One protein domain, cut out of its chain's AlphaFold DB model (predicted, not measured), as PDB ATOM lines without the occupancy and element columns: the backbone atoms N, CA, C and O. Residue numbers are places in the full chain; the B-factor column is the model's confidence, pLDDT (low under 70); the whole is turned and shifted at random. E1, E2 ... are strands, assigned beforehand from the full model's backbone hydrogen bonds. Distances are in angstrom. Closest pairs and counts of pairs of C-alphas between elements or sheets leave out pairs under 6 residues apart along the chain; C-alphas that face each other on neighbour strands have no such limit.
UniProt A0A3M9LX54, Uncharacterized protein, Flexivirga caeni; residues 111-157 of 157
ATOM      1  N   PRO A 111     192.306 211.529 164.790       66.75
ATOM      2  CA  PRO A 111     191.851 212.731 165.456       66.75
ATOM      3  C   PRO A 111     190.325 212.696 165.515       66.75
ATOM      4  O   PRO A 111     189.659 212.365 164.534       66.75
ATOM      5  N   ALA A 112     189.774 213.021 166.684       86.81
ATOM      6  CA  ALA A 112     188.329 213.043 166.903       86.81
ATOM      7  C   ALA A 112     187.608 214.105 166.043       86.81
ATOM      8  O   ALA A 112     186.382 214.143 166.001       86.81
ATOM      9  N   CYS A 113     188.383 214.946 165.358       94.25
ATOM     10  CA  CYS A 113     187.973 216.061 164.531       94.25
ATOM     11  C   CYS A 113     188.398 215.840 163.071       94.25
ATOM     12  O   CYS A 113     189.420 215.211 162.778       94.25
ATOM     13  N   TYR A 114     187.619 216.376 162.140       95.25
ATOM     14  CA  TYR A 114     187.944 216.404 160.717       95.25
ATOM     15  C   TYR A 114     187.108 217.483 160.015       95.25
ATOM     16  O   TYR A 114     186.003 217.755 160.467       95.25
ATOM     17  N   PRO A 115     187.564 218.056 158.890       95.12
ATOM     18  CA  PRO A 115     188.913 217.921 158.345       95.12
ATOM     19  C   PRO A 115     189.965 218.540 159.274       95.12
ATOM     20  O   PRO A 115     189.651 219.300 160.183       95.12
ATOM     21  N   LEU A 116     191.231 218.186 159.066       95.44
ATOM     22  CA  LEU A 116     192.347 218.796 159.790       95.44
ATOM     23  C   LEU A 116     192.903 219.966 158.996       95.44
ATOM     24  O   LEU A 116     192.901 219.927 157.765       95.44
ATOM     25  N   THR A 117     193.468 220.946 159.699       94.69
ATOM     26  CA  THR A 117     194.363 221.978 159.155       94.69
ATOM     27  C   THR A 117     195.545 221.344 158.386       94.69
ATOM     28  O   THR A 117     195.856 220.167 158.563       94.69
ATOM     29  N   ASN A 118     196.261 222.107 157.543       93.06
ATOM     30  CA  ASN A 118     197.468 221.599 156.855       93.06
ATOM     31  C   ASN A 118     198.549 221.149 157.857       93.06
ATOM     32  O   ASN A 118     199.378 220.307 157.529       93.06
ATOM     33  N   GLY A 119     198.533 221.718 159.066       92.75
ATOM     34  CA  GLY A 119     199.412 221.339 160.171       92.75
ATOM     35  C   GLY A 119     198.903 220.161 161.004       92.75
ATOM     36  O   GLY A 119     199.528 219.841 162.006       92.75
ATOM     37  N   GLY A 120     197.779 219.537 160.635       93.94
ATOM     38  CA  GLY A 120     197.213 218.391 161.352       93.94
ATOM     39  C   GLY A 120     196.384 218.735 162.597       93.94
ATOM     40  O   GLY A 120     195.949 217.827 163.292       93.94
ATOM     41  N   ASN A 121     196.139 220.017 162.881       94.88
ATOM     42  CA  ASN A 121     195.271 220.451 163.986       94.88
ATOM     43  C   ASN A 121     193.787 220.374 163.608       94.88
ATOM     44  O   ASN A 121     193.454 220.508 162.430       94.88
ATOM     45  N   CYS A 122     192.912 220.233 164.601       96.00
ATOM     46  CA  CYS A 122     191.470 220.389 164.429       96.00
ATOM     47  C   CYS A 122     191.113 221.815 164.009       96.00
ATOM     48  O   CYS A 122     191.777 222.756 164.437       96.00
ATOM     49  N   TYR A 123     190.064 221.958 163.201       96.62
ATOM     50  CA  TYR A 123     189.418 223.253 163.022       96.62
ATOM     51  C   TYR A 123     188.461 223.546 164.181       96.62
ATOM     52  O   TYR A 123     187.875 222.623 164.748       96.62
ATOM     53  N   GLU A 124     188.263 224.826 164.475       96.81
ATOM     54  CA  GLU A 124     187.273 225.330 165.429       96.81
ATOM     55  C   GLU A 124     186.222 226.222 164.737       96.81
ATOM     56  O   GLU A 124     186.494 226.799 163.675       96.81
ATOM     57  N   PRO A 125     185.018 226.380 165.320       97.19
ATOM     58  CA  PRO A 125     184.032 227.330 164.817       97.19
ATOM     59  C   PRO A 125     184.590 228.762 164.743       97.19
ATOM     60  O   PRO A 125     185.276 229.243 165.646       97.19
ATOM     61  N   GLY A 126     184.278 229.461 163.660       96.69
ATOM     62  CA  GLY A 126     184.758 230.793 163.313       96.69
ATOM     63  C   GLY A 126     186.118 230.827 162.611       96.69
ATOM     64  O   GLY A 126     186.527 231.898 162.153       96.69
ATOM     65  N   GLU A 127     186.838 229.711 162.495       97.06
ATOM     66  CA  GLU A 127     188.101 229.682 161.755       97.06
ATOM     67  C   GLU A 127     187.887 229.733 160.243       97.06
ATOM     68  O   GLU A 127     186.883 229.255 159.716       97.06
ATOM     69  N   PHE A 128     188.865 230.281 159.518       97.25
ATOM     70  CA  PHE A 128     188.830 230.268 158.060       97.25
ATOM     71  C   PHE A 128     189.073 228.857 157.526       97.25
ATOM     72  O   PHE A 128     190.089 228.225 157.824       97.25
ATOM     73  N   CYS A 129     188.164 228.392 156.677       97.44
ATOM     74  CA  CYS A 129     188.333 227.138 155.965       97.44
ATOM     75  C   CYS A 129     189.109 227.341 154.658       97.44
ATOM     76  O   CYS A 129     189.123 228.422 154.059       97.44
ATOM     77  N   ARG A 130     189.804 226.290 154.206       97.44
ATOM     78  CA  ARG A 130     190.531 226.328 152.932       97.44
ATOM     79  C   ARG A 130     189.565 226.275 151.762       97.44
ATOM     80  O   ARG A 130     188.468 225.740 151.863       97.44
ATOM     81  N   LYS A 131     190.049 226.713 150.598       96.88
ATOM     82  CA  LYS A 131     189.272 226.703 149.354       96.88
ATOM     83  C   LYS A 131     188.797 225.317 148.915       96.88
ATOM     84  O   LYS A 131     187.741 225.212 148.305       96.88
ATOM     85  N   SER A 132     189.558 224.274 149.244       96.81
ATOM     86  CA  SER A 132     189.172 222.872 149.035       96.81
ATOM     87  C   SER A 132     188.028 222.414 149.935       96.81
ATOM     88  O   SER A 132     187.350 221.448 149.605       96.81
ATOM     89  N   ASP A 133     187.832 223.096 151.061       97.31
ATOM     90  CA  ASP A 133     186.924 222.682 152.123       97.31
ATOM     91  C   ASP A 133     185.601 223.464 152.047       97.31
ATOM     92  O   ASP A 133     184.708 223.234 152.852       97.31
ATOM     93  N   HIS A 134     185.443 224.370 151.075       97.62
ATOM     94  CA  HIS A 134     184.216 225.137 150.845       97.62
ATOM     95  C   HIS A 134     182.990 224.227 150.695       97.62
ATOM     96  O   HIS A 134     182.929 223.398 149.790       97.62
ATOM     97  N   GLY A 135     182.001 224.402 151.575       97.06
ATOM     98  CA  GLY A 135     180.786 223.584 151.630       97.06
ATOM     99  C   GLY A 135     180.961 222.224 152.313       97.06
ATOM    100  O   GLY A 135     179.999 221.464 152.403       97.06
ATOM    101  N   MET A 136     182.160 221.895 152.796       98.19
ATOM    102  CA  MET A 136     182.410 220.655 153.523       98.19
ATOM    103  C   MET A 136     181.836 220.735 154.942       98.19
ATOM    104  O   MET A 136     181.752 221.807 155.536       98.19
ATOM    105  N   SER A 137     181.462 219.582 155.492       97.88
ATOM    106  CA  SER A 137     181.062 219.427 156.891       97.88
ATOM    107  C   SER A 137     182.087 218.595 157.654       97.88
ATOM    108  O   SER A 137     182.794 217.775 157.068       97.88
ATOM    109  N   GLY A 138     182.145 218.790 158.964       95.94
ATOM    110  CA  GLY A 138     183.165 218.198 159.808       95.94
ATOM    111  C   GLY A 138     182.789 218.139 161.281       95.94
ATOM    112  O   GLY A 138     181.661 218.447 161.672       95.94
ATOM    113  N   ILE A 139     183.767 217.740 162.086       97.50
ATOM    114  CA  ILE A 139     183.754 217.764 163.543       97.50
ATOM    115  C   ILE A 139     184.933 218.624 164.006       97.50
ATOM    116  O   ILE A 139     186.064 218.381 163.584       97.50
ATOM    117  N   ALA A 140     184.669 219.616 164.850       97.00
ATOM    118  CA  ALA A 140     185.674 220.487 165.452       97.00
ATOM    119  C   ALA A 140     186.476 219.785 166.560       97.00
ATOM    120  O   ALA A 140     186.148 218.667 166.971       97.00
ATOM    121  N   GLY A 141     187.533 220.429 167.063       95.00
ATOM    122  CA  GLY A 141     188.335 219.901 168.173       95.00
ATOM    123  C   GLY A 141     187.552 219.785 169.481       95.00
ATOM    124  O   GLY A 141     187.820 218.882 170.275       95.00
ATOM    125  N   ASP A 142     186.522 220.613 169.662       92.44
ATOM    126  CA  ASP A 142     185.561 220.518 170.764       92.44
ATOM    127  C   ASP A 142     184.436 219.479 170.544       92.44
ATOM    128  O   ASP A 142     183.559 219.311 171.396       92.44
ATOM    129  N   GLY A 143     184.457 218.755 169.419       94.31
ATOM    130  CA  GLY A 143     183.490 217.712 169.081       94.31
ATOM    131  C   GLY A 143     182.177 218.223 168.478       94.31
ATOM    132  O   GLY A 143     181.275 217.419 168.214       94.31
ATOM    133  N   LYS A 144     182.031 219.531 168.232       94.88
ATOM    134  CA  LYS A 144     180.843 220.070 167.558       94.88
ATOM    135  C   LYS A 144     180.872 219.791 166.065       94.88
ATOM    136  O   LYS A 144     181.931 219.707 165.453       94.88
ATOM    137  N   ARG A 145     179.687 219.674 165.461       96.81
ATOM    138  CA  ARG A 145     179.578 219.682 164.000       96.81
ATOM    139  C   ARG A 145     179.920 221.069 163.493       96.81
ATOM    140  O   ARG A 145     179.429 222.036 164.060       96.81
ATOM    141  N   ILE A 146     180.695 221.106 162.421       97.19
ATOM    142  CA  ILE A 146     181.053 222.336 161.725       97.19
ATOM    143  C   ILE A 146     180.741 222.231 160.235       97.19
ATOM    144  O   ILE A 146     180.796 221.141 159.659       97.19
ATOM    145  N   VAL A 147     180.440 223.356 159.594       98.25
ATOM    146  CA  VAL A 147     180.306 223.475 158.138       98.25
ATOM    147  C   VAL A 147     181.094 224.669 157.625       98.25
ATOM    148  O   VAL A 147     180.996 225.763 158.161       98.25
ATOM    149  N   CYS A 148     181.881 224.476 156.572       98.38
ATOM    150  CA  CYS A 148     182.580 225.573 155.924       98.38
ATOM    151  C   CYS A 148     181.594 226.318 155.020       98.38
ATOM    152  O   CYS A 148     181.312 225.900 153.893       98.38
ATOM    153  N   ALA A 149     181.047 227.411 155.534       98.12
ATOM    154  CA  ALA A 149     180.050 228.234 154.874       98.12
ATOM    155  C   ALA A 149     180.597 229.638 154.594       98.12
ATOM    156  O   ALA A 149     181.635 230.051 155.115       98.12
ATOM    157  N   TYR A 150     179.904 230.370 153.725       97.44
ATOM    158  CA  TYR A 150     180.226 231.765 153.453       97.44
ATOM    159  C   TYR A 150     179.405 232.684 154.368       97.44
ATOM    160  O   TYR A 150     178.219 232.882 154.117       97.44
ATOM    161  N   ASN A 151     180.047 233.258 155.389       94.31
ATOM    162  CA  ASN A 151     179.496 234.277 156.290       94.31
ATOM    163  C   ASN A 151     180.521 235.408 156.432       94.31
ATOM    164  O   ASN A 151     181.448 235.323 157.235       94.31
ATOM    165  N   ASP A 152     180.427 236.415 155.560       94.88
ATOM    166  CA  ASP A 152     181.426 237.494 155.431       94.88
ATOM    167  C   ASP A 152     182.868 236.989 155.176       94.88
ATOM    168  O   ASP A 152     183.865 237.672 155.412       94.88
ATOM    169  N   GLY A 153     182.978 235.764 154.661       96.69
ATOM    170  CA  GLY A 153     184.214 235.008 154.502       96.69
ATOM    171  C   GLY A 153     183.934 233.507 154.562       96.69
ATOM    172  O   GLY A 153     182.885 233.087 155.035       96.69
ATOM    173  N   TRP A 154     184.856 232.686 154.062       98.00
ATOM    174  CA  TRP A 154     184.733 231.230 154.154       98.00
ATOM    175  C   TRP A 154     185.204 230.754 155.520       98.00
ATOM    176  O   TRP A 154     186.406 230.774 155.800       98.00
ATOM    177  N   ARG A 155     184.256 230.365 156.372       98.06
ATOM    178  CA  ARG A 155     184.505 230.005 157.767       98.06
ATOM    179  C   ARG A 155     183.771 228.739 158.172       98.06
ATOM    180  O   ARG A 155     182.736 228.412 157.603       98.06
ATOM    181  N   TRP A 156     184.341 228.025 159.134       97.94
ATOM    182  CA  TRP A 156     183.688 226.903 159.799       97.94
ATOM    183  C   TRP A 156     182.641 227.427 160.784       97.94
ATOM    184  O   TRP A 156     182.994 228.204 161.657       97.94
ATOM    185  N   GLU A 157     181.385 227.009 160.666       96.25
ATOM    186  CA  GLU A 157     180.279 227.357 161.579       96.25
ATOM    187  C   GLU A 157     179.718 226.137 162.294       96.25
ATOM    188  O   GLU A 157     179.566 225.103 161.601       96.25
TER     189      GLU A 157
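Overview. This is residues 111 to 157 of the 157 residues of an uncharacterized protein of Flexivirga caeni (UniProt A0A3M9LX54). This is a small domain with little regular structure: a small antiparallel sheet of three strands, with a long looping stretch, residues 111 to 136, lying mostly over one of its faces. The sheet is a meander, each strand the antiparallel neighbour of the one before, in the order E1, E2, E3. The printed part has 47 residues and no named helix, and its class is all strand, with 12 residues in named elements. It is compact, with a radius of gyration of the C-alphas of 9.3 A, and spans 28 by 20 by 14 A.

Along the chain. E2, residues 145 to 150, measures 16.1 A and begins at C-alpha 145 (179.578, 219.682, 164.000). E1 is residues 137 to 139. E3, residues 154 to 156, ends at C-alpha 156 (183.688, 226.903, 159.799).

Arrangement. E2 pairs with E1 over residues 145 to 147 and with E3 over 148 to 150, a staggered pairing. The hairpin E1 and E2 has N 138 and O 146 within hydrogen-bond range, 2.8 A. The hairpin E2 and E3 has N 149 and O 155 at 2.9 A.

Size, cuts and confidence. The C-alphas farthest apart, Pro 111 and Asp 152, are 28.7 A apart. The printed part has no cut. Both links are tight. Residue 111 is under pLDDT 70.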